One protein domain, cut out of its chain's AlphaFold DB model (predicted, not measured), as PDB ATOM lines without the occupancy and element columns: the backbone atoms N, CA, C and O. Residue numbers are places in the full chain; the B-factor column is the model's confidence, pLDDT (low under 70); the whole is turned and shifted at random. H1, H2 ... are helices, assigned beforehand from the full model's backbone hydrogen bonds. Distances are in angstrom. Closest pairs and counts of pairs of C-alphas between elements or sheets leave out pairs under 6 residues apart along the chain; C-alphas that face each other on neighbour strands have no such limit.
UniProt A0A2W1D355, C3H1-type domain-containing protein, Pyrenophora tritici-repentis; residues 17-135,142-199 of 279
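AT A GLANCE: This is residues 17 to 135 and 142 to 199 of the 279 residues of the protein "C3H1-type domain-containing protein" of Pyrenophora tritici-repentis (UniProt A0A2W1D355). What shape? Little regular structure: a long, loop-rich body has H1 and H2 toward one end, H3 and H5 midway, H4 and H6 toward the other; H8 sticks out. Made of what? Of 177 printed residues, 48 are in eight named helices, H1 to H8, with no named strand: all helix. It is compact, radius of gyration of the C-alphas 18.2 A, spanning 60 by 37 by 35 A.

IN THESE COORDINATES: Which residues? H1 is 17 to 20, H2 39 to 42, H3 61 to 66, H4 83 to 88, H5 103 to 113, H6 165 to 170, H7 177 to 181, H8 194 to 199. Which anchors? C-alpha 17 is at (181.047, 164.875, 93.253), C-alpha 199 at (195.552, 169.347, 92.811).

HOW THE PARTS SIT: What touches H3? H5 does, at a steep tilt of 51 degrees, the closest C-alphas, of Thr 64 and Tyr 103, 5.1 A apart; H4 only just does, with 3 pairs of C-alphas within 8 A, the closest, of Cys 63 and Glu 84, 7.2 A apart. Which O i to N i+4 pairs are within hydrogen-bond range? Every one in H3 to H7; H8 has 0 of 2, but 2 of 3 O i to N i+3.

THE WHOLE: Any cut? Residues 136 to 141 are missing; C-alphas 135 and 142 are 4.1 A apart. Where is pLDDT under 70? At residues 45 to 46 and 192 to 199.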
ATOM      1  N   ASN A  17     181.769 163.606  93.146       93.00
ATOM      2  CA  ASN A  17     181.047 164.875  93.253       93.00
ATOM      3  C   ASN A  17     179.562 164.651  93.549       93.00
ATOM      4  O   ASN A  17     178.974 165.436  94.274       93.00
ATOM      5  N   PHE A  18     178.949 163.583  93.029       94.50
ATOM      6  CA  PHE A  18     177.557 163.262  93.358       94.50
ATOM      7  C   PHE A  18     177.442 162.878  94.827       94.50
ATOM      8  O   PHE A  18     176.599 163.429  95.523       94.50
ATOM      9  N   ALA A  19     178.357 162.034  95.315       93.25
ATOM     10  CA  ALA A  19     178.403 161.670  96.723       93.25
ATOM     11  C   ALA A  19     178.548 162.895  97.635       93.25
ATOM     12  O   ALA A  19     177.899 162.976  98.676       93.25
ATOM     13  N   LYS A  20     179.359 163.880  97.248       92.44
ATOM     14  CA  LYS A  20     179.502 165.134  98.002       92.44
ATOM     15  C   LYS A  20     178.274 166.050  97.918       92.44
ATOM     16  O   LYS A  20     178.055 166.812  98.849       92.44
ATOM     17  N   GLY A  21     177.458 165.925  96.869       91.75
ATOM     18  CA  GLY A  21     176.346 166.836  96.560       91.75
ATOM     19  C   GLY A  21     176.675 167.907  95.512       91.75
ATOM     20  O   GLY A  21     175.823 168.713  95.166       91.75
ATOM     21  N   ASP A  22     177.874 167.872  94.932       92.44
ATOM     22  CA  ASP A  22     178.416 168.902  94.036       92.44
ATOM     23  C   ASP A  22     178.285 168.562  92.535       92.44
ATOM     24  O   ASP A  22     178.801 169.273  91.663       92.44
ATOM     25  N   CYS A  23     177.658 167.436  92.172       92.88
ATOM     26  CA  CYS A  23     177.569 167.019  90.768       92.88
ATOM     27  C   CYS A  23     176.495 167.788  89.989       92.88
ATOM     28  O   CYS A  23     175.315 167.456  90.024       92.88
ATOM     29  N   LYS A  24     176.934 168.735  89.155       93.38
ATOM     30  CA  LYS A  24     176.060 169.531  88.269       93.38
ATOM     31  C   LYS A  24     175.637 168.825  86.972       93.38
ATOM     32  O   LYS A  24     174.842 169.359  86.211       93.38
ATOM     33  N   ARG A  25     176.185 167.636  86.682       89.00
ATOM     34  CA  ARG A  25     175.948 166.910  85.415       89.00
ATOM     35  C   ARG A  25     174.658 166.086  85.410       89.00
ATOM     36  O   ARG A  25     174.231 165.645  84.346       89.00
ATOM     37  N   GLY A  26     174.047 165.863  86.578       85.69
ATOM     38  CA  GLY A  26     172.815 165.082  86.703       85.69
ATOM     39  C   GLY A  26     172.921 163.714  86.019       85.69
ATOM     40  O   GLY A  26     173.930 163.023  86.149       85.69
ATOM     41  N   GLN A  27     171.898 163.348  85.246       85.06
ATOM     42  CA  GLN A  27     171.841 162.075  84.512       85.06
ATOM     43  C   GLN A  27     172.840 161.981  83.343       85.06
ATOM     44  O   GLN A  27     173.131 160.885  82.876       85.06
ATOM     45  N   ALA A  28     173.403 163.106  82.888       88.12
ATOM     46  CA  ALA A  28     174.430 163.136  81.846       88.12
ATOM     47  C   ALA A  28     175.850 162.896  82.401       88.12
ATOM     48  O   ALA A  28     176.842 163.055  81.688       88.12
ATOM     49  N   CYS A  29     175.986 162.562  83.688       90.69
ATOM     50  CA  CYS A  29     177.283 162.271  84.277       90.69
ATOM     51  C   CYS A  29     177.860 160.956  83.731       90.69
ATOM     52  O   CYS A  29     177.207 159.915  83.733       90.69
ATOM     53  N   ASN A  30     179.134 160.986  83.337       89.19
ATOM     54  CA  ASN A  30     179.859 159.792  82.884       89.19
ATOM     55  C   ASN A  30     180.183 158.814  84.030       89.19
ATOM     56  O   ASN A  30     180.585 157.678  83.783       89.19
ATOM     57  N   PHE A  31     180.041 159.262  85.279       90.19
ATOM     58  CA  PHE A  31     180.254 158.462  86.480       90.19
ATOM     59  C   PHE A  31     178.922 157.993  87.057       90.19
ATOM     60  O   PHE A  31     177.878 158.600  86.830       90.19
ATOM     61  N   TYR A  32     178.958 156.918  87.835       90.50
ATOM     62  CA  TYR A  32     177.738 156.298  88.326       90.50
ATOM     63  C   TYR A  32     177.173 157.007  89.561       90.50
ATOM     64  O   TYR A  32     177.878 157.215  90.549       90.50
ATOM     65  N   HIS A  33     175.892 157.376  89.496       92.88
ATOM     66  CA  HIS A  33     175.122 157.942  90.604       92.88
ATOM     67  C   HIS A  33     174.320 156.817  91.264       92.88
ATOM     68  O   HIS A  33     173.182 156.543  90.892       92.88
ATOM     69  N   HIS A  34     174.956 156.098  92.185       92.75
ATOM     70  CA  HIS A  34     174.330 154.977  92.880       92.75
ATOM     71  C   HIS A  34     173.487 155.453  94.070       92.75
ATOM     72  O   HIS A  34     173.842 156.432  94.719       92.75
ATOM     73  N   TYR A  35     172.428 154.712  94.407       91.44
ATOM     74  CA  TYR A  35     171.559 154.990  95.559       91.44
ATOM     75  C   TYR A  35     172.343 155.145  96.874       91.44
ATOM     76  O   TYR A  35     172.161 156.112  97.603       91.44
ATOM     77  N   ASN A  36     173.314 154.263  97.130       92.31
ATOM     78  CA  ASN A  36     174.176 154.341  98.319       92.31
ATOM     79  C   ASN A  36     175.180 155.504  98.320       92.31
ATOM     80  O   ASN A  36     175.919 155.646  99.285       92.31
ATOM     81  N   LEU A  37     175.234 156.311  97.257       93.44
ATOM     82  CA  LEU A  37     176.015 157.547  97.198       93.44
ATOM     83  C   LEU A  37     175.130 158.795  97.253       93.44
ATOM     84  O   LEU A  37     175.664 159.896  97.258       93.44
ATOM     85  N   ASP A  38     173.808 158.653  97.277       92.94
ATOM     86  CA  ASP A  38     172.892 159.786  97.224       92.94
ATOM     87  C   ASP A  38     173.001 160.642  98.507       92.94
ATOM     88  O   ASP A  38     172.781 160.129  99.609       92.94
ATOM     89  N   PRO A  39     173.359 161.938  98.402       91.44
ATOM     90  CA  PRO A  39     173.465 162.822  99.559       91.44
ATOM     91  C   PRO A  39     172.120 163.034 100.264       91.44
ATOM     92  O   PRO A  39     172.133 163.244 101.475       91.44
ATOM     93  N   ALA A  40     170.985 162.904  99.563       90.00
ATOM     94  CA  ALA A  40     169.655 163.066 100.155       90.00
ATOM     95  C   ALA A  40     169.362 162.024 101.248       90.00
ATOM     96  O   ALA A  40     168.561 162.271 102.139       90.00
ATOM     97  N   ARG A  41     170.064 160.878 101.249       88.31
ATOM     98  CA  ARG A  41     169.912 159.831 102.279       88.31
ATOM     99  C   ARG A  41     170.266 160.299 103.691       88.31
ATOM    100  O   ARG A  41     169.968 159.606 104.655       88.31
ATOM    101  N   ARG A  42     170.967 161.424 103.818       85.12
ATOM    102  CA  ARG A  42     171.364 162.020 105.102       85.12
ATOM    103  C   ARG A  42     170.223 162.694 105.834       85.12
ATOM    104  O   ARG A  42     170.293 162.807 107.045       85.12
ATOM    105  N   GLU A  43     169.235 163.160 105.085       78.44
ATOM    106  CA  GLU A  43     168.085 163.887 105.617       78.44
ATOM    107  C   GLU A  43     166.982 162.928 106.093       78.44
ATOM    108  O   GLU A  43     166.001 163.367 106.684       78.44
ATOM    109  N   ASP A  44     167.145 161.617 105.869       76.75
ATOM    110  CA  ASP A  44     166.246 160.597 106.404       76.75
ATOM    111  C   ASP A  44     166.275 160.650 107.952       76.75
ATOM    112  O   ASP A  44     167.312 160.401 108.578       76.75
ATOM    113  N   GLU A  45     165.132 160.968 108.571       60.97
ATOM    114  CA  GLU A  45     164.991 161.147 110.022       60.97
ATOM    115  C   GLU A  45     165.524 159.946 110.832       60.97
ATOM    116  O   GLU A  45     165.339 158.781 110.471       60.97
ATOM    117  N   GLY A  46     166.195 160.228 111.957       64.31
ATOM    118  CA  GLY A  46     166.718 159.210 112.883       64.31
ATOM    119  C   GLY A  46     168.057 158.574 112.487       64.31
ATOM    120  O   GLY A  46     168.535 157.669 113.174       64.31
ATOM    121  N   ARG A  47     168.700 159.020 111.399       72.50
ATOM    122  CA  ARG A  47     170.015 158.490 110.991       72.50
ATOM    123  C   ARG A  47     171.221 159.150 111.653       72.50
ATOM    124  O   ARG A  47     172.266 158.509 111.721       72.50
ATOM    125  N   HIS A  48     171.077 160.368 112.170       73.75
ATOM    126  CA  HIS A  48     172.173 161.105 112.812       73.75
ATOM    127  C   HIS A  48     172.708 160.437 114.085       73.75
ATOM    128  O   HIS A  48     173.900 160.529 114.363       73.75
ATOM    129  N   ASP A  49     171.875 159.676 114.802       83.00
ATOM    130  CA  ASP A  49     172.295 158.903 115.987       83.00
ATOM    131  C   ASP A  49     173.367 157.850 115.667       83.00
ATOM    132  O   ASP A  49     174.032 157.317 116.555       83.00
ATOM    133  N   TRP A  50     173.539 157.547 114.383       88.56
ATOM    134  CA  TRP A  50     174.456 156.542 113.871       88.56
ATOM    135  C   TRP A  50     175.555 157.143 113.003       88.56
ATOM    136  O   TRP A  50     176.233 156.403 112.280       88.56
ATOM    137  N   ASP A  51     175.723 158.468 113.057       91.62
ATOM    138  CA  ASP A  51     176.799 159.151 112.361       91.62
ATOM    139  C   ASP A  51     178.150 158.569 112.791       91.62
ATOM    140  O   ASP A  51     178.468 158.394 113.971       91.62
ATOM    141  N   VAL A  52     178.961 158.230 111.793       93.81
ATOM    142  CA  VAL A  52     180.288 157.674 112.027       93.81
ATOM    143  C   VAL A  52     181.177 158.786 112.588       93.81
ATOM    144  O   VAL A  52     181.277 159.842 111.957       93.81
ATOM    145  N   PRO A  53     181.880 158.565 113.717       95.25
ATOM    146  CA  PRO A  53     182.684 159.609 114.340       95.25
ATOM    147  C   PRO A  53     183.689 160.242 113.377       95.25
ATOM    148  O   PRO A  53     184.470 159.551 112.705       95.25
ATOM    149  N   ASN A  54     183.669 161.573 113.319       94.38
ATOM    150  CA  ASN A  54     184.504 162.343 112.404       94.38
ATOM    151  C   ASN A  54     185.729 162.970 113.085       94.38
ATOM    152  O   ASN A  54     186.619 163.461 112.397       94.38
ATOM    153  N   ASP A  55     185.826 162.906 114.410       93.31
ATOM    154  CA  ASP A  55     186.960 163.457 115.141       93.31
ATOM    155  C   ASP A  55     188.256 162.680 114.877       93.31
ATOM    156  O   ASP A  55     188.286 161.453 114.723       93.31
ATOM    157  N   LEU A  56     189.360 163.422 114.829       93.56
ATOM    158  CA  LEU A  56     190.707 162.871 114.728       93.56
ATOM    159  C   LEU A  56     191.221 162.504 116.122       93.56
ATOM    160  O   LEU A  56     190.835 163.096 117.125       93.56
ATOM    161  N   GLY A  57     192.115 161.520 116.198       93.38
ATOM    162  CA  GLY A  57     192.774 161.159 117.454       93.38
ATOM    163  C   GLY A  57     191.892 160.448 118.490       93.38
ATOM    164  O   GLY A  57     192.380 160.165 119.579       93.38
ATOM    165  N   ILE A  58     190.646 160.091 118.166       94.62
ATOM    166  CA  ILE A  58     189.750 159.333 119.067       94.62
ATOM    167  C   ILE A  58     189.988 157.815 119.045       94.62
ATOM    168  O   ILE A  58     189.432 157.070 119.844       94.62
ATOM    169  N   ALA A  59     190.804 157.331 118.111       96.31
ATOM    170  CA  ALA A  59     191.134 155.923 117.966       96.31
ATOM    171  C   ALA A  59     192.522 155.742 117.369       96.31
ATOM    172  O   ALA A  59     193.073 156.654 116.753       96.31
ATOM    173  N   CYS A  60     193.103 154.557 117.540       96.12
ATOM    174  CA  CYS A  60     194.371 154.232 116.907       96.12
ATOM    175  C   CYS A  60     194.199 153.937 115.409       96.12
ATOM    176  O   CYS A  60     193.161 153.433 114.985       96.12
ATOM    177  N   MET A  61     195.251 154.162 114.614       94.88
ATOM    178  CA  MET A  61     195.234 153.972 113.154       94.88
ATOM    179  C   MET A  61     194.667 152.615 112.718       94.88
ATOM    180  O   MET A  61     193.915 152.535 111.747       94.88
ATOM    181  N   ARG A  62     195.013 151.541 113.438       93.88
ATOM    182  CA  ARG A  62     194.531 150.192 113.127       93.88
ATOM    183  C   ARG A  62     193.039 150.040 113.425       93.88
ATOM    184  O   ARG A  62     192.326 149.511 112.578       93.88
ATOM    185  N   CYS A  63     192.568 150.489 114.588       95.25
ATOM    186  CA  CYS A  63     191.148 150.426 114.944       95.25
ATOM    187  C   CYS A  63     190.297 151.270 113.989       95.25
ATOM    188  O   CYS A  63     189.277 150.778 113.511       95.25
ATOM    189  N   THR A  64     190.768 152.464 113.610       95.75
ATOM    190  CA  THR A  64     190.123 153.314 112.596       95.75
ATOM    191  C   THR A  64     189.965 152.585 111.261       95.75
ATOM    192  O   THR A  64     188.875 152.534 110.699       95.75
ATOM    193  N   GLN A  65     191.031 151.948 110.767       93.31
ATOM    194  CA  GLN A  65     191.011 151.215 109.493       93.31
ATOM    195  C   GLN A  65     190.217 149.904 109.540       93.31
ATOM    196  O   GLN A  65     189.785 149.390 108.510       93.31
ATOM    197  N   GLN A  66     190.063 149.316 110.722       92.69
ATOM    198  CA  GLN A  66     189.250 148.116 110.909       92.69
ATOM    199  C   GLN A  66     187.797 148.444 111.267       92.69
ATOM    200  O   GLN A  66     186.996 147.515 111.330       92.69
ATOM    201  N   LEU A  67     187.463 149.729 111.459       94.88
ATOM    202  CA  LEU A  67     186.167 150.196 111.955       94.88
ATOM    203  C   LEU A  67     185.774 149.439 113.236       94.88
ATOM    204  O   LEU A  67     184.712 148.830 113.301       94.88
ATOM    205  N   ARG A  68     186.679 149.422 114.223       94.19
ATOM    206  CA  ARG A  68     186.473 148.831 115.558       94.19
ATOM    207  C   ARG A  68     186.570 149.895 116.629       94.19
ATOM    208  O   ARG A  68     187.372 150.811 116.472       94.19
ATOM    209  N   GLU A  69     185.862 149.715 117.737       94.19
ATOM    210  CA  GLU A  69     186.036 150.531 118.940       94.19
ATOM    211  C   GLU A  69     187.490 150.536 119.423       94.19
ATOM    212  O   GLU A  69     188.228 149.555 119.279       94.19
ATOM    213  N   CYS A  70     187.919 151.665 119.979       95.50
ATOM    214  CA  CYS A  70     189.285 151.853 120.435       95.50
ATOM    215  C   CYS A  70     189.316 152.521 121.804       95.50
ATOM    216  O   CYS A  70     188.752 153.590 121.992       95.50
ATOM    217  N   ASP A  71     190.069 151.935 122.725       95.94
ATOM    218  CA  ASP A  71     190.297 152.446 124.075       95.94
ATOM    219  C   ASP A  71     191.700 153.066 124.236       95.94
ATOM    220  O   ASP A  71     192.241 153.113 125.336       95.94
ATOM    221  N   LYS A  72     192.325 153.533 123.137       94.69
ATOM    222  CA  LYS A  72     193.673 154.146 123.166       94.69
ATOM    223  C   LYS A  72     193.684 155.559 123.755       94.69
ATOM    224  O   LYS A  72     194.731 156.012 124.210       94.69
ATOM    225  N   VAL A  73     192.575 156.291 123.671       94.00
ATOM    226  CA  VAL A  73     192.521 157.703 124.082       94.00
ATOM    227  C   VAL A  73     192.895 157.828 125.557       94.00
ATOM    228  O   VAL A  73     192.466 157.032 126.385       94.00
ATOM    229  N   GLY A  74     193.745 158.805 125.874       89.12
ATOM    230  CA  GLY A  74     194.266 159.002 127.229       89.12
ATOM    231  C   GLY A  74     195.399 158.051 127.637       89.12
ATOM    232  O   GLY A  74     195.934 158.208 128.730       89.12
ATOM    233  N   ARG A  75     195.815 157.106 126.777       87.25
ATOM    234  CA  ARG A  75     196.937 156.183 127.036       87.25
ATOM    235  C   ARG A  75     198.186 156.580 126.250       87.25
ATOM    236  O   ARG A  75     198.181 156.588 125.015       87.25
ATOM    237  N   GLY A  76     199.279 156.876 126.950       81.12
ATOM    238  CA  GLY A  76     200.555 157.292 126.353       81.12
ATOM    239  C   GLY A  76     201.498 156.123 126.057       81.12
ATOM    240  O   GLY A  76     201.439 155.105 126.724       81.12
ATOM    241  N   GLY A  77     202.386 156.274 125.070       84.06
ATOM    242  CA  GLY A  77     203.445 155.293 124.788       84.06
ATOM    243  C   GLY A  77     203.073 154.194 123.783       84.06
ATOM    244  O   GLY A  77     201.899 153.978 123.460       84.06
ATOM    245  N   ASN A  78     204.107 153.532 123.246       85.62
ATOM    246  CA  ASN A  78     203.960 152.372 122.348       85.62
ATOM    247  C   ASN A  78     203.792 151.058 123.139       85.62
ATOM    248  O   ASN A  78     203.288 150.082 122.593       85.62
ATOM    249  N   ASP A  79     204.220 151.059 124.399       91.12
ATOM    250  CA  ASP A  79     204.132 149.994 125.405       91.12
ATOM    251  C   ASP A  79     202.760 149.924 126.099       91.12
ATOM    252  O   ASP A  79     202.460 148.950 126.787       91.12
ATOM    253  N   ASP A  80     201.887 150.910 125.869       94.25
ATOM    254  CA  ASP A  80     200.493 150.911 126.333       94.25
ATOM    255  C   ASP A  80     199.493 150.867 125.156       94.25
ATOM    256  O   ASP A  80     198.808 151.850 124.851       94.25
ATOM    257  N   PRO A  81     199.441 149.768 124.384       95.88
ATOM    258  CA  PRO A  81     198.537 149.641 123.246       95.88
ATOM    259  C   PRO A  81     197.066 149.585 123.689       95.88
ATOM    260  O   PRO A  81     196.741 149.169 124.798       95.88
ATOM    261  N   CYS A  82     196.147 149.938 122.787       96.50
ATOM    262  CA  CYS A  82     194.722 149.653 122.986       96.50
ATOM    263  C   CYS A  82     194.460 148.144 123.054       96.50
ATOM    264  O   CYS A  82     195.256 147.349 122.547       96.50
ATOM    265  N   SER A  83     193.317 147.752 123.605       96.19
ATOM    266  CA  SER A  83     192.935 146.350 123.805       96.19
ATOM    267  C   SER A  83     192.942 145.553 122.496       96.19
ATOM    268  O   SER A  83     193.549 144.485 122.414       96.19
ATOM    269  N   GLU A  84     192.374 146.111 121.425       95.75
ATOM    270  CA  GLU A  84     192.380 145.493 120.089       95.75
ATOM    271  C   GLU A  84     193.806 145.262 119.552       95.75
ATOM    272  O   GLU A  84     194.131 144.185 119.045       95.75
ATOM    273  N   CYS A  85     194.695 146.251 119.689       94.81
ATOM    274  CA  CYS A  85     196.086 146.110 119.259       94.81
ATOM    275  C   CYS A  85     196.873 145.174 120.173       94.81
ATOM    276  O   CYS A  85     197.712 144.440 119.672       94.81
ATOM    277  N   ARG A  86     196.605 145.138 121.480       95.12
ATOM    278  CA  ARG A  86     197.265 144.184 122.370       95.12
ATOM    279  C   ARG A  86     196.997 142.751 121.927       95.12
ATOM    280  O   ARG A  86     197.938 141.977 121.813       95.12
ATOM    281  N   HIS A  87     195.735 142.401 121.691       95.50
ATOM    282  CA  HIS A  87     195.334 141.004 121.493       95.50
ATOM    283  C   HIS A  87     195.454 140.526 120.051       95.50
ATOM    284  O   HIS A  87     195.779 139.366 119.813       95.50
ATOM    285  N   PHE A  88     195.218 141.414 119.085       94.38
ATOM    286  CA  PHE A  88     195.173 141.053 117.665       94.38
ATOM    287  C   PHE A  88     196.258 141.768 116.847       94.38
ATOM    288  O   PHE A  88     196.391 141.531 115.641       94.38
ATOM    289  N   GLY A  89     197.042 142.648 117.479       89.50
ATOM    290  CA  GLY A  89     198.106 143.479 116.905       89.50
ATOM    291  C   GLY A  89     199.161 142.739 116.104       89.50
ATOM    292  O   GLY A  89     199.586 143.215 115.047       89.50
ATOM    293  N   GLY A  90     199.582 141.592 116.626       87.44
ATOM    294  CA  GLY A  90     200.840 140.953 116.284       87.44
ATOM    295  C   GLY A  90     202.045 141.599 116.991       87.44
ATOM    296  O   GLY A  90     201.950 142.714 117.503       87.44
ATOM    297  N   PRO A  91     203.229 140.965 116.950       83.19
ATOM    298  CA  PRO A  91     204.397 141.391 117.733       83.19
ATOM    299  C   PRO A  91     204.991 142.735 117.289       83.19
ATOM    300  O   PRO A  91     205.749 143.361 118.016       83.19
ATOM    301  N   ARG A  92     204.670 143.184 116.068       78.62
ATOM    302  CA  ARG A  92     205.145 144.454 115.489       78.62
ATOM    303  C   ARG A  92     204.045 145.511 115.433       78.62
ATOM    304  O   ARG A  92     204.135 146.442 114.632       78.62
ATOM    305  N   SER A  93     202.968 145.334 116.200       85.62
ATOM    306  CA  SER A  93     201.875 146.299 116.195       85.62
ATOM    307  C   SER A  93     202.363 147.637 116.750       85.62
ATOM    308  O   SER A  93     202.974 147.695 117.813       85.62
ATOM    309  N   ASN A  94     202.101 148.714 116.015       88.62
ATOM    310  CA  ASN A  94     202.427 150.070 116.432       88.62
ATOM    311  C   ASN A  94     201.117 150.813 116.706       88.62
ATOM    312  O   ASN A  94     200.499 151.366 115.792       88.62
ATOM    313  N   CYS A  95     200.643 150.736 117.949       94.31
ATOM    314  CA  CYS A  95     199.369 151.320 118.348       94.31
ATOM    315  C   CYS A  95     199.527 152.822 118.623       94.31
ATOM    316  O   CYS A  95     199.945 153.225 119.705       94.31
ATOM    317  N   ARG A  96     199.167 153.657 117.641       94.56
ATOM    318  CA  ARG A  96     199.202 155.125 117.744       94.56
ATOM    319  C   ARG A  96     197.872 155.736 117.360       94.56
ATOM    320  O   ARG A  96     197.232 155.233 116.434       94.56
ATOM    321  N   LEU A  97     197.492 156.810 118.054       95.25
ATOM    322  CA  LEU A  97     196.301 157.590 117.731       95.25
ATOM    323  C   LEU A  97     196.348 158.078 116.280       95.25
ATOM    324  O   LEU A  97     197.400 158.414 115.737       95.25
ATOM    325  N   ALA A  98     195.192 158.040 115.633       94.38
ATOM    326  CA  ALA A  98     195.009 158.414 114.246       94.38
ATOM    327  C   ALA A  98     194.814 159.928 114.137       94.38
ATOM    328  O   ALA A  98     193.697 160.427 114.049       94.38
ATOM    329  N   GLU A  99     195.914 160.673 114.133       92.56
ATOM    330  CA  GLU A  99     195.887 162.144 114.080       92.56
ATOM    331  C   GLU A  99     195.481 162.703 112.707       92.56
ATOM    332  O   GLU A  99     195.206 163.886 112.574       92.56
ATOM    333  N   THR A 100     195.466 161.873 111.659       90.69
ATOM    334  CA  THR A 100     195.253 162.318 110.265       90.69
ATOM    335  C   THR A 100     194.137 161.565 109.537       90.69
ATOM    336  O   THR A 100     193.962 161.728 108.321       90.69
ATOM    337  N   LEU A 101     193.424 160.688 110.246       93.00
ATOM    338  CA  LEU A 101     192.368 159.849 109.694       93.00
ATOM    339  C   LEU A 101     191.291 159.594 110.753       93.00
ATOM    340  O   LEU A 101     191.579 158.950 111.761       93.00
ATOM    341  N   SER A 102     190.060 160.038 110.500       95.62
ATOM    342  CA  SER A 102     188.900 159.690 111.330       95.62
ATOM    343  C   SER A 102     188.245 158.380 110.869       95.62
ATOM    344  O   SER A 102     188.556 157.850 109.792       95.62
ATOM    345  N   TYR A 103     187.322 157.834 111.674       96.25
ATOM    346  CA  TYR A 103     186.497 156.700 111.238       96.25
ATOM    347  C   TYR A 103     185.672 157.072 110.011       96.25
ATOM    348  O   TYR A 103     185.624 156.304 109.050       96.25
ATOM    349  N   ASN A 104     185.084 158.270 110.027       96.06
ATOM    350  CA  ASN A 104     184.329 158.814 108.914       96.06
ATOM    351  C   ASN A 104     185.165 158.878 107.624       96.06
ATOM    352  O   ASN A 104     184.737 158.360 106.593       96.06
ATOM    353  N   ASP A 105     186.382 159.432 107.685       95.06
ATOM    354  CA  ASP A 105     187.267 159.533 106.518       95.06
ATOM    355  C   ASP A 105     187.572 158.145 105.926       95.06
ATOM    356  O   ASP A 105     187.592 157.954 104.704       95.06
ATOM    357  N   HIS A 106     187.803 157.156 106.795       95.25
ATOM    358  CA  HIS A 106     188.063 155.787 106.367       95.25
ATOM    359  C   HIS A 106     186.823 155.122 105.752       95.25
ATOM    360  O   HIS A 106     186.923 154.519 104.679       95.25
ATOM    361  N   ALA A 107     185.661 155.251 106.399       95.69
ATOM    362  CA  ALA A 107     184.391 154.716 105.915       95.69
ATOM    363  C   ALA A 107     184.000 155.334 104.563       95.69
ATOM    364  O   ALA A 107     183.631 154.605 103.642       95.69
ATOM    365  N   TRP A 108     184.181 156.647 104.395       95.50
ATOM    366  CA  TRP A 108     183.958 157.334 103.121       95.50
ATOM    367  C   TRP A 108     184.843 156.769 102.006       95.50
ATOM    368  O   TRP A 108     184.366 156.467 100.910       95.50
ATOM    369  N   GLY A 109     186.139 156.594 102.285       93.88
ATOM    370  CA  GLY A 109     187.084 156.023 101.327       93.88
ATOM    371  C   GLY A 109     186.713 154.597 100.906       93.88
ATOM    372  O   GLY A 109     186.789 154.265  99.720       93.88
ATOM    373  N   GLN A 110     186.271 153.760 101.853       94.50
ATOM    374  CA  GLN A 110     185.753 152.428 101.531       94.50
ATOM    375  C   GLN A 110     184.503 152.513 100.653       94.50
ATOM    376  O   GLN A 110     184.473 151.890  99.596       94.50
ATOM    377  N   MET A 111     183.511 153.313 101.048       94.62
ATOM    378  CA  MET A 111     182.260 153.491 100.310       94.62
ATOM    379  C   MET A 111     182.517 153.858  98.843       94.62
ATOM    380  O   MET A 111     182.070 153.144  97.952       94.62
ATOM    381  N   ILE A 112     183.289 154.917  98.572       93.06
ATOM    382  CA  ILE A 112     183.534 155.423  97.207       93.06
ATOM    383  C   ILE A 112     184.247 154.407  96.304       93.06
ATOM    384  O   ILE A 112     184.010 154.374  95.095       93.06
ATOM    385  N   THR A 113     185.124 153.578  96.870       91.00
ATOM    386  CA  THR A 113     185.960 152.649  96.093       91.00
ATOM    387  C   THR A 113     185.296 151.298  95.832       91.00
ATOM    388  O   THR A 113     185.765 150.540  94.983       91.00
ATOM    389  N   ARG A 114     184.186 150.997  96.512       91.62
ATOM    390  CA  ARG A 114     183.489 149.704  96.469       91.62
ATOM    391  C   ARG A 114     182.343 149.663  95.453       91.62
ATOM    392  O   ARG A 114     181.256 149.168  95.735       91.62
ATOM    393  N   SER A 115     182.580 150.147  94.235       89.50
ATOM    394  CA  SER A 115     181.558 150.171  93.174       89.50
ATOM    395  C   SER A 115     181.029 148.785  92.789       89.50
ATOM    396  O   SER A 115     179.872 148.660  92.406       89.50
ATOM    397  N   GLU A 116     181.853 147.742  92.915       87.31
ATOM    398  CA  GLU A 116     181.485 146.350  92.600       87.31
ATOM    399  C   GLU A 116     180.443 145.770  93.559       87.31
ATOM    400  O   GLU A 116     179.673 144.895  93.178       87.31
ATOM    401  N   THR A 117     180.403 146.267  94.797       88.25
ATOM    402  CA  THR A 117     179.480 145.810  95.844       88.25
ATOM    403  C   THR A 117     178.379 146.831  96.123       88.25
ATOM    404  O   THR A 117     177.730 146.788  97.161       88.25
ATOM    405  N   GLY A 118     178.157 147.781  95.206       90.38
ATOM    406  CA  GLY A 118     177.112 148.793  95.360       90.38
ATOM    407  C   GLY A 118     177.447 149.869  96.396       90.38
ATOM    408  O   GLY A 118     176.541 150.451  96.987       90.38
ATOM    409  N   PHE A 119     178.731 150.171  96.610       93.75
ATOM    410  CA  PHE A 119     179.197 151.225  97.525       93.75
ATOM    411  C   PHE A 119     178.778 151.000  98.988       93.75
ATOM    412  O   PHE A 119     178.646 151.948  99.756       93.75
ATOM    413  N   ASP A 120     178.555 149.744  99.379       93.75
ATOM    414  CA  ASP A 120     178.434 149.347 100.780       93.75
ATOM    415  C   ASP A 120     179.795 149.413 101.501       93.75
ATOM    416  O   ASP A 120     180.861 149.470 100.876       93.75
ATOM    417  N   LEU A 121     179.788 149.386 102.834       93.75
ATOM    418  CA  LEU A 121     181.010 149.124 103.596       93.75
ATOM    419  C   LEU A 121     181.291 147.627 103.605       93.75
ATOM    420  O   LEU A 121     180.379 146.803 103.665       93.75
ATOM    421  N   ALA A 122     182.576 147.270 103.597       90.94
ATOM    422  CA  ALA A 122     182.976 145.873 103.702       90.94
ATOM    423  C   ALA A 122     182.399 145.249 104.984       90.94
ATOM    424  O   ALA A 122     182.312 145.949 105.991       90.94
ATOM    425  N   PRO A 123     182.046 143.956 105.006       89.38
ATOM    426  CA  PRO A 123     181.694 143.278 106.249       89.38
ATOM    427  C   PRO A 123     182.816 143.391 107.288       89.38
ATOM    428  O   PRO A 123     184.001 143.457 106.933       89.38
ATOM    429  N   LEU A 124     182.453 143.397 108.574       87.81
ATOM    430  CA  LEU A 124     183.444 143.320 109.641       87.81
ATOM    431  C   LEU A 124     184.213 142.001 109.518       87.81
ATOM    432  O   LEU A 124     183.622 140.925 109.480       87.81
ATOM    433  N   LYS A 125     185.542 142.088 109.471       87.56
ATOM    434  CA  LYS A 125     186.400 140.900 109.522       87.56
ATOM    435  C   LYS A 125     186.345 140.294 110.915       87.56
ATOM    436  O   LYS A 125     186.336 141.036 111.903       87.56
ATOM    437  N   HIS A 126     186.380 138.975 111.016       90.56
ATOM    438  CA  HIS A 126     186.499 138.337 112.314       90.56
ATOM    439  C   HIS A 126     187.855 138.696 112.943       90.56
ATOM    440  O   HIS A 126     188.845 138.925 112.244       90.56
ATOM    441  N   ARG A 127     187.915 138.814 114.275       91.69
ATOM    442  CA  ARG A 127     189.146 139.232 114.982       91.69
ATOM    443  C   ARG A 127     190.284 138.228 114.831       91.69
ATOM    444  O   ARG A 127     191.443 138.614 114.934       91.69
ATOM    445  N   GLU A 128     189.939 136.975 114.560       90.31
ATOM    446  CA  GLU A 128     190.876 135.865 114.370       90.31
ATOM    447  C   GLU A 128     191.185 135.591 112.891       90.31
ATOM    448  O   GLU A 128     192.015 134.732 112.593       90.31
ATOM    449  N   ASP A 129     190.559 136.325 111.961       90.00
ATOM    450  CA  ASP A 129     190.842 136.159 110.537       90.00
ATOM    451  C   ASP A 129     192.319 136.469 110.235       90.00
ATOM    452  O   ASP A 129     192.878 137.433 110.779       90.00
ATOM    453  N   PRO A 130     192.955 135.727 109.310       88.44
ATOM    454  CA  PRO A 130     194.328 135.992 108.909       88.44
ATOM    455  C   PRO A 130     194.538 137.436 108.431       88.44
ATOM    456  O   PRO A 130     193.826 137.970 107.571       88.44
ATOM    457  N   ILE A 131     195.585 138.069 108.954       85.00
ATOM    458  CA  ILE A 131     196.059 139.373 108.508       85.00
ATOM    459  C   ILE A 131     196.790 139.175 107.186       85.00
ATOM    460  O   ILE A 131     197.786 138.451 107.109       85.00
ATOM    461  N   ARG A 132     196.305 139.851 106.138       84.81
ATOM    462  CA  ARG A 132     196.911 139.765 104.810       84.81
ATOM    463  C   ARG A 132     198.354 140.261 104.829       84.81
ATOM    464  O   ARG A 132     198.608 141.401 105.217       84.81
ATOM    465  N   GLY A 133     199.271 139.432 104.338       82.19
ATOM    466  CA  GLY A 133     200.669 139.796 104.169       82.19
ATOM    467  C   GLY A 133     200.839 140.955 103.187       82.19
ATOM    468  O   GLY A 133     200.087 141.094 102.211       82.19
ATOM    469  N   HIS A 134     201.827 141.807 103.458       83.25
ATOM    470  CA  HIS A 134     202.111 142.970 102.630       83.25
ATOM    471  C   HIS A 134     202.742 142.538 101.299       83.25
ATOM    472  O   HIS A 134     203.559 141.618 101.232       83.25
ATOM    473  N   LYS A 135     202.370 143.228 100.218       89.00
ATOM    474  CA  LYS A 135     202.945 143.004  98.891       89.00
ATOM    475  C   LYS A 135     204.152 143.909  98.687       89.00
ATOM    476  O   LYS A 135     204.020 145.132  98.655       89.00
ATOM    477  N   ARG A 142     204.259 138.683  97.592       89.81
ATOM    478  CA  ARG A 142     203.417 138.891  98.771       89.81
ATOM    479  C   ARG A 142     203.904 138.000  99.906       89.81
ATOM    480  O   ARG A 142     204.093 136.806  99.711       89.81
ATOM    481  N   GLU A 143     204.108 138.598 101.073       87.44
ATOM    482  CA  GLU A 143     204.387 137.837 102.291       87.44
ATOM    483  C   GLU A 143     203.208 136.916 102.638       87.44
ATOM    484  O   GLU A 143     202.065 137.243 102.296       87.44
ATOM    485  N   PRO A 144     203.451 135.790 103.330       88.31
ATOM    486  CA  PRO A 144     202.373 134.925 103.778       88.31
ATOM    487  C   PRO A 144     201.423 135.677 104.712       88.31
ATOM    488  O   PRO A 144     201.819 136.591 105.448       88.31
ATOM    489  N   ASP A 145     200.159 135.269 104.673       88.44
ATOM    490  CA  ASP A 145     199.158 135.737 105.621       88.44
ATOM    491  C   ASP A 145     199.515 135.223 107.021       88.44
ATOM    492  O   ASP A 145     200.098 134.151 107.182       88.44
ATOM    493  N   ARG A 146     199.231 136.030 108.044       87.19
ATOM    494  CA  ARG A 146     199.642 135.751 109.424       87.19
ATOM    495  C   ARG A 146     198.440 135.765 110.337       87.19
ATOM    496  O   ARG A 146     197.576 136.629 110.200       87.19
ATOM    497  N   LEU A 147     198.402 134.844 111.289       88.12
ATOM    498  CA  LEU A 147     197.355 134.858 112.299       88.12
ATOM    499  C   LEU A 147     197.529 136.067 113.234       88.12
ATOM    500  O   LEU A 147     198.666 136.439 113.550       88.12
ATOM    501  N   PRO A 148     196.425 136.691 113.671       88.19
ATOM    502  CA  PRO A 148     196.451 137.657 114.757       88.19
ATOM    503  C   PRO A 148     196.984 136.980 116.020       88.19
ATOM    504  O   PRO A 148     196.417 135.996 116.489       88.19
ATOM    505  N   VAL A 149     198.078 137.503 116.564       91.25
ATOM    506  CA  VAL A 149     198.662 137.028 117.823       91.25
ATOM    507  C   VAL A 149     198.802 138.196 118.796       91.25
ATOM    508  O   VAL A 149     198.991 139.336 118.345       91.25
ATOM    509  N   PRO A 150     198.711 137.938 120.111       93.88
ATOM    510  CA  PRO A 150     198.882 138.983 121.103       93.88
ATOM    511  C   PRO A 150     200.320 139.508 121.115       93.88
ATOM    512  O   PRO A 150     201.269 138.809 120.751       93.88
ATOM    513  N   ILE A 151     200.476 140.761 121.532       92.69
ATOM    514  CA  ILE A 151     201.775 141.352 121.849       92.69
ATOM    515  C   ILE A 151     202.325 140.651 123.094       92.69
ATOM    516  O   ILE A 151     201.583 140.399 124.044       92.69
ATOM    517  N   ASP A 152     203.622 140.347 123.085       91.50
ATOM    518  CA  ASP A 152     204.306 139.760 124.235       91.50
ATOM    519  C   ASP A 152     204.270 140.725 125.432       91.50
ATOM    520  O   ASP A 152     204.522 141.925 125.288       91.50
ATOM    521  N   ASN A 153     203.976 140.188 126.617       91.38
ATOM    522  CA  ASN A 153     203.923 140.941 127.867       91.38
ATOM    523  C   ASN A 153     205.247 141.659 128.176       91.38
ATOM    524  O   ASN A 153     205.219 142.686 128.842       91.38
ATOM    525  N   ALA A 154     206.384 141.177 127.660       91.38
ATOM    526  CA  ALA A 154     207.677 141.853 127.797       91.38
ATOM    527  C   ALA A 154     207.724 143.251 127.141       91.38
ATOM    528  O   ALA A 154     208.552 144.075 127.525       91.38
ATOM    529  N   PHE A 155     206.849 143.529 126.166       89.94
ATOM    530  CA  PHE A 155     206.736 144.836 125.501       89.94
ATOM    531  C   PHE A 155     205.569 145.681 126.018       89.94
ATOM    532  O   PHE A 155     205.309 146.755 125.474       89.94
ATOM    533  N   LEU A 156     204.841 145.189 127.023       91.75
ATOM    534  CA  LEU A 156     203.731 145.905 127.629       91.75
ATOM    535  C   LEU A 156     204.187 146.613 128.898       91.75
ATOM    536  O   LEU A 156     205.024 146.121 129.655       91.75
ATOM    537  N   LYS A 157     203.562 147.755 129.160       92.50
ATOM    538  CA  LYS A 157     203.647 148.431 130.449       92.50
ATOM    539  C   LYS A 157     203.206 147.471 131.567       92.50
ATOM    540  O   LYS A 157     202.217 146.752 131.419       92.50
ATOM    541  N   SER A 158     203.917 147.456 132.694       90.00
ATOM    542  CA  SER A 158     203.672 146.504 133.795       90.00
ATOM    543  C   SER A 158     202.269 146.611 134.403       90.00
ATOM    544  O   SER A 158     201.701 145.619 134.858       90.00
ATOM    545  N   ASP A 159     201.683 147.804 134.381       90.50
ATOM    546  CA  ASP A 159     200.327 148.106 134.820       90.50
ATOM    547  C   ASP A 159     199.358 148.296 133.643       90.50
ATOM    548  O   ASP A 159     198.370 149.016 133.782       90.50
ATOM    549  N   TRP A 160     199.601 147.648 132.497       94.06
ATOM    550  CA  TRP A 160     198.694 147.718 131.351       94.06
ATOM    551  C   TRP A 160     197.242 147.413 131.761       94.06
ATOM    552  O   TRP A 160     196.965 146.537 132.592       94.06
ATOM    553  N   ARG A 161     196.303 148.170 131.189       91.56
ATOM    554  CA  ARG A 161     194.860 148.044 131.421       91.56
ATOM    555  C   ARG A 161     194.143 147.938 130.091       91.56
ATOM    556  O   ARG A 161     194.566 148.526 129.104       91.56
ATOM    557  N   GLY A 162     193.021 147.238 130.087       93.38
ATOM    558  CA  GLY A 162     192.178 147.094 128.915       93.38
ATOM    559  C   GLY A 162     191.312 145.852 129.016       93.38
ATOM    560  O   GLY A 162     191.358 145.115 130.000       93.38
ATOM    561  N   GLU A 163     190.524 145.636 127.979       96.06
ATOM    562  CA  GLU A 163     189.637 144.492 127.856       96.06
ATOM    563  C   GLU A 163     190.424 143.198 127.632       96.06
ATOM    564  O   GLU A 163     191.536 143.176 127.079       96.06
ATOM    565  N   THR A 164     189.837 142.085 128.063       96.38
ATOM    566  CA  THR A 164     190.381 140.756 127.789       96.38
ATOM    567  C   THR A 164     190.115 140.347 126.344       96.38
ATOM    568  O   THR A 164     189.290 140.930 125.637       96.38
ATOM    569  N   ARG A 165     190.825 139.314 125.886       95.56
ATOM    570  CA  ARG A 165     190.650 138.773 124.537       95.56
ATOM    571  C   ARG A 165     189.214 138.292 124.327       95.56
ATOM    572  O   ARG A 165     188.631 138.535 123.277       95.56
ATOM    573  N   GLU A 166     188.645 137.648 125.338       96.31
ATOM    574  CA  GLU A 166     187.304 137.064 125.332       96.31
ATOM    575  C   GLU A 166     186.230 138.152 125.266       96.31
ATOM    576  O   GLU A 166     185.309 138.044 124.458       96.31
ATOM    577  N   GLN A 167     186.391 139.232 126.040       96.62
ATOM    578  CA  GLN A 167     185.502 140.396 125.987       96.62
ATOM    579  C   GLN A 167     185.478 141.001 124.581       96.62
ATOM    580  O   GLN A 167     184.408 141.223 124.015       96.62
ATOM    581  N   LEU A 168     186.651 141.173 123.962       95.88
ATOM    582  CA  LEU A 168     186.731 141.671 122.592       95.88
ATOM    583  C   LEU A 168     186.098 140.706 121.585       95.88
ATOM    584  O   LEU A 168     185.453 141.156 120.646       95.88
ATOM    585  N   LEU A 169     186.246 139.390 121.743       94.44
ATOM    586  CA  LEU A 169     185.605 138.420 120.845       94.44
ATOM    587  C   LEU A 169     184.073 138.453 120.940       94.44
ATOM    588  O   LEU A 169     183.409 138.240 119.930       94.44
ATOM    589  N   GLN A 170     183.522 138.779 122.109       94.56
ATOM    590  CA  GLN A 170     182.080 138.935 122.316       94.56
ATOM    591  C   GLN A 170     181.531 140.272 121.803       94.56
ATOM    592  O   GLN A 170     180.328 140.383 121.563       94.56
ATOM    593  N   LYS A 171     182.385 141.285 121.612       91.56
ATOM    594  CA  LYS A 171     181.952 142.587 121.099       91.56
ATOM    595  C   LYS A 171     181.384 142.480 119.692       91.56
ATOM    596  O   LYS A 171     182.060 142.010 118.766       91.56
ATOM    597  N   SER A 172     180.177 143.019 119.542       89.62
ATOM    598  CA  SER A 172     179.498 143.193 118.265       89.62
ATOM    599  C   SER A 172     180.232 144.175 117.351       89.62
ATOM    600  O   SER A 172     181.277 144.743 117.683       89.62
ATOM    601  N   ASP A 173     179.681 144.350 116.156       89.25
ATOM    602  CA  ASP A 173     180.161 145.348 115.216       89.25
ATOM    603  C   ASP A 173     180.013 146.763 115.784       89.25
ATOM    604  O   ASP A 173     178.970 147.104 116.337       89.25
ATOM    605  N   PHE A 174     181.065 147.567 115.626       90.81
ATOM    606  CA  PHE A 174     181.067 148.983 115.988       90.81
ATOM    607  C   PHE A 174     180.066 149.769 115.139       90.81
ATOM    608  O   PHE A 174     179.425 150.696 115.621       90.81
ATOM    609  N   LEU A 175     179.923 149.394 113.864       91.62
ATOM    610  CA  LEU A 175     178.935 149.994 112.979       91.62
ATOM    611  C   LEU A 175     177.693 149.118 112.925       91.62
ATOM    612  O   LEU A 175     177.779 147.915 112.671       91.62
ATOM    613  N   ALA A 176     176.519 149.729 113.070       89.62
ATOM    614  CA  ALA A 176     175.275 149.003 112.890       89.62
ATOM    615  C   ALA A 176     175.164 148.429 111.460       89.62
ATOM    616  O   ALA A 176     175.610 149.061 110.493       89.62
ATOM    617  N   PRO A 177     174.515 147.262 111.271       89.94
ATOM    618  CA  PRO A 177     174.430 146.613 109.960       89.94
ATOM    619  C   PRO A 177     173.851 147.503 108.856       89.94
ATOM    620  O   PRO A 177     174.237 147.395 107.692       89.94
ATOM    621  N   PHE A 178     172.927 148.398 109.202       89.06
ATOM    622  CA  PHE A 178     172.324 149.305 108.233       89.06
ATOM    623  C   PHE A 178     173.278 150.436 107.811       89.06
ATOM    624  O   PHE A 178     173.212 150.858 106.659       89.06
ATOM    625  N   VAL A 179     174.188 150.886 108.690       92.06
ATOM    626  CA  VAL A 179     175.239 151.867 108.359       92.06
ATOM    627  C   VAL A 179     176.151 151.281 107.290       92.06
ATOM    628  O   VAL A 179     176.499 151.954 106.327       92.06
ATOM    629  N   ARG A 180     176.477 149.985 107.385       92.69
ATOM    630  CA  ARG A 180     177.260 149.307 106.342       92.69
ATOM    631  C   ARG A 180     176.525 149.210 105.009       92.69
ATOM    632  O   ARG A 180     177.164 149.336 103.969       92.69
ATOM    633  N   LYS A 181     175.206 148.993 105.030       92.00
ATOM    634  CA  LYS A 181     174.380 148.885 103.814       92.00
ATOM    635  C   LYS A 181     174.115 150.233 103.145       92.00
ATOM    636  O   LYS A 181     174.043 150.276 101.923       92.00
ATOM    637  N   LEU A 182     173.963 151.305 103.927       92.25
ATOM    638  CA  LEU A 182     173.716 152.661 103.431       92.25
ATOM    639  C   LEU A 182     174.674 153.678 104.078       92.25
ATOM    640  O   LEU A 182     174.238 154.539 104.847       92.25
ATOM    641  N   PRO A 183     175.981 153.599 103.773       93.38
ATOM    642  CA  PRO A 183     176.993 154.389 104.468       93.38
ATOM    643  C   PRO A 183     176.845 155.882 104.253       93.38
ATOM    644  O   PRO A 183     177.033 156.646 105.195       93.38
ATOM    645  N   ARG A 184     176.458 156.324 103.051       93.88
ATOM    646  CA  ARG A 184     176.366 157.758 102.757       93.88
ATOM    647  C   ARG A 184     175.424 158.505 103.693       93.88
ATOM    648  O   ARG A 184     175.642 159.687 103.938       93.88
ATOM    649  N   ALA A 185     174.425 157.818 104.231       92.56
ATOM    650  CA  ALA A 185     173.466 158.392 105.153       92.56
ATOM    651  C   ALA A 185     174.069 158.741 106.526       92.56
ATOM    652  O   ALA A 185     173.566 159.635 107.186       92.56
ATOM    653  N   CYS A 186     175.158 158.072 106.922       93.56
ATOM    654  CA  CYS A 186     175.797 158.202 108.241       93.56
ATOM    655  C   CYS A 186     177.267 158.663 108.144       93.56
ATOM    656  O   CYS A 186     177.984 158.731 109.135       93.56
ATOM    657  N   VAL A 187     177.766 158.906 106.926       93.50
ATOM    658  CA  VAL A 187     179.159 159.278 106.650       93.50
ATOM    659  C   VAL A 187     179.180 160.596 105.881       93.50
ATOM    660  O   VAL A 187     178.485 160.769 104.875       93.50
ATOM    661  N   VAL A 188     179.979 161.542 106.375       93.00
ATOM    662  CA  VAL A 188     180.193 162.875 105.813       93.00
ATOM    663  C   VAL A 188     181.349 162.879 104.804       93.00
ATOM    664  O   VAL A 188     182.280 162.082 104.946       93.00
ATOM    665  N   PRO A 189     181.341 163.783 103.801       92.50
ATOM    666  CA  PRO A 189     182.521 164.035 102.981       92.50
ATOM    667  C   PRO A 189     183.768 164.260 103.849       92.50
ATOM    668  O   PRO A 189     183.687 164.986 104.841       92.50
ATOM    669  N   PRO A 190     184.909 163.642 103.506       88.12
ATOM    670  CA  PRO A 190     186.085 163.631 104.358       88.12
ATOM    671  C   PRO A 190     186.701 165.021 104.435       88.12
ATOM    672  O   PRO A 190     186.524 165.846 103.529       88.12
ATOM    673  N   HIS A 191     187.500 165.250 105.472       76.75
ATOM    674  CA  HIS A 191     188.251 166.493 105.607       76.75
ATOM    675  C   HIS A 191     189.084 166.758 104.348       76.75
ATOM    676  O   HIS A 191     189.856 165.905 103.886       76.75
ATOM    677  N   ILE A 192     188.952 167.961 103.787       67.25
ATOM    678  CA  ILE A 192     189.762 168.370 102.645       67.25
ATOM    679  C   ILE A 192     191.202 168.522 103.134       67.25
ATOM    680  O   ILE A 192     191.568 169.501 103.776       67.25
ATOM    681  N   ARG A 193     192.052 167.542 102.820       59.50
ATOM    682  CA  ARG A 193     193.491 167.667 103.068       59.50
ATOM    683  C   ARG A 193     194.016 168.807 102.197       59.50
ATOM    684  O   ARG A 193     193.843 168.755 100.981       59.50
ATOM    685  N   GLU A 194     194.728 169.777 102.771       49.25
ATOM    686  CA  GLU A 194     195.300 170.932 102.044       49.25
ATOM    687  C   GLU A 194     196.084 170.538 100.779       49.25
ATOM    688  O   GLU A 194     196.092 171.250  99.774       49.25
ATOM    689  N   LYS A 195     196.715 169.356 100.778       48.81
ATOM    690  CA  LYS A 195     197.435 168.817  99.612       48.81
ATOM    691  C   LYS A 195     196.519 168.447  98.434       48.81
ATOM    692  O   LYS A 195     196.988 168.453  97.300       48.81
ATOM    693  N   SER A 196     195.254 168.112  98.687       49.22
ATOM    694  CA  SER A 196     194.248 167.845  97.649       49.22
ATOM    695  C   SER A 196     193.755 169.137  97.004       49.22
ATOM    696  O   SER A 196     193.617 169.174  95.786       49.22
ATOM    697  N   ILE A 197     193.616 170.214  97.791       49.50
ATOM    698  CA  ILE A 197     193.214 171.545  97.300       49.50
ATOM    699  C   ILE A 197     194.136 171.992  96.168       49.50
ATOM    700  O   ILE A 197     193.655 172.419  95.129       49.50
ATOM    701  N   LYS A 198     195.457 171.803  96.317       42.06
ATOM    702  CA  LYS A 198     196.446 172.168  95.286       42.06
ATOM    703  C   LYS A 198     196.298 171.393  93.972       42.06
ATOM    704  O   LYS A 198     196.721 171.882  92.932       42.06
ATOM    705  N   ARG A 199     195.756 170.170  94.012       45.00
ATOM    706  CA  ARG A 199     195.552 169.347  92.811       45.00
ATOM    707  C   ARG A 199     194.237 169.719  92.125       45.00
ATOM    708  O   ARG A 199     194.217 169.838  90.904       45.00
TER     709      ARG A 199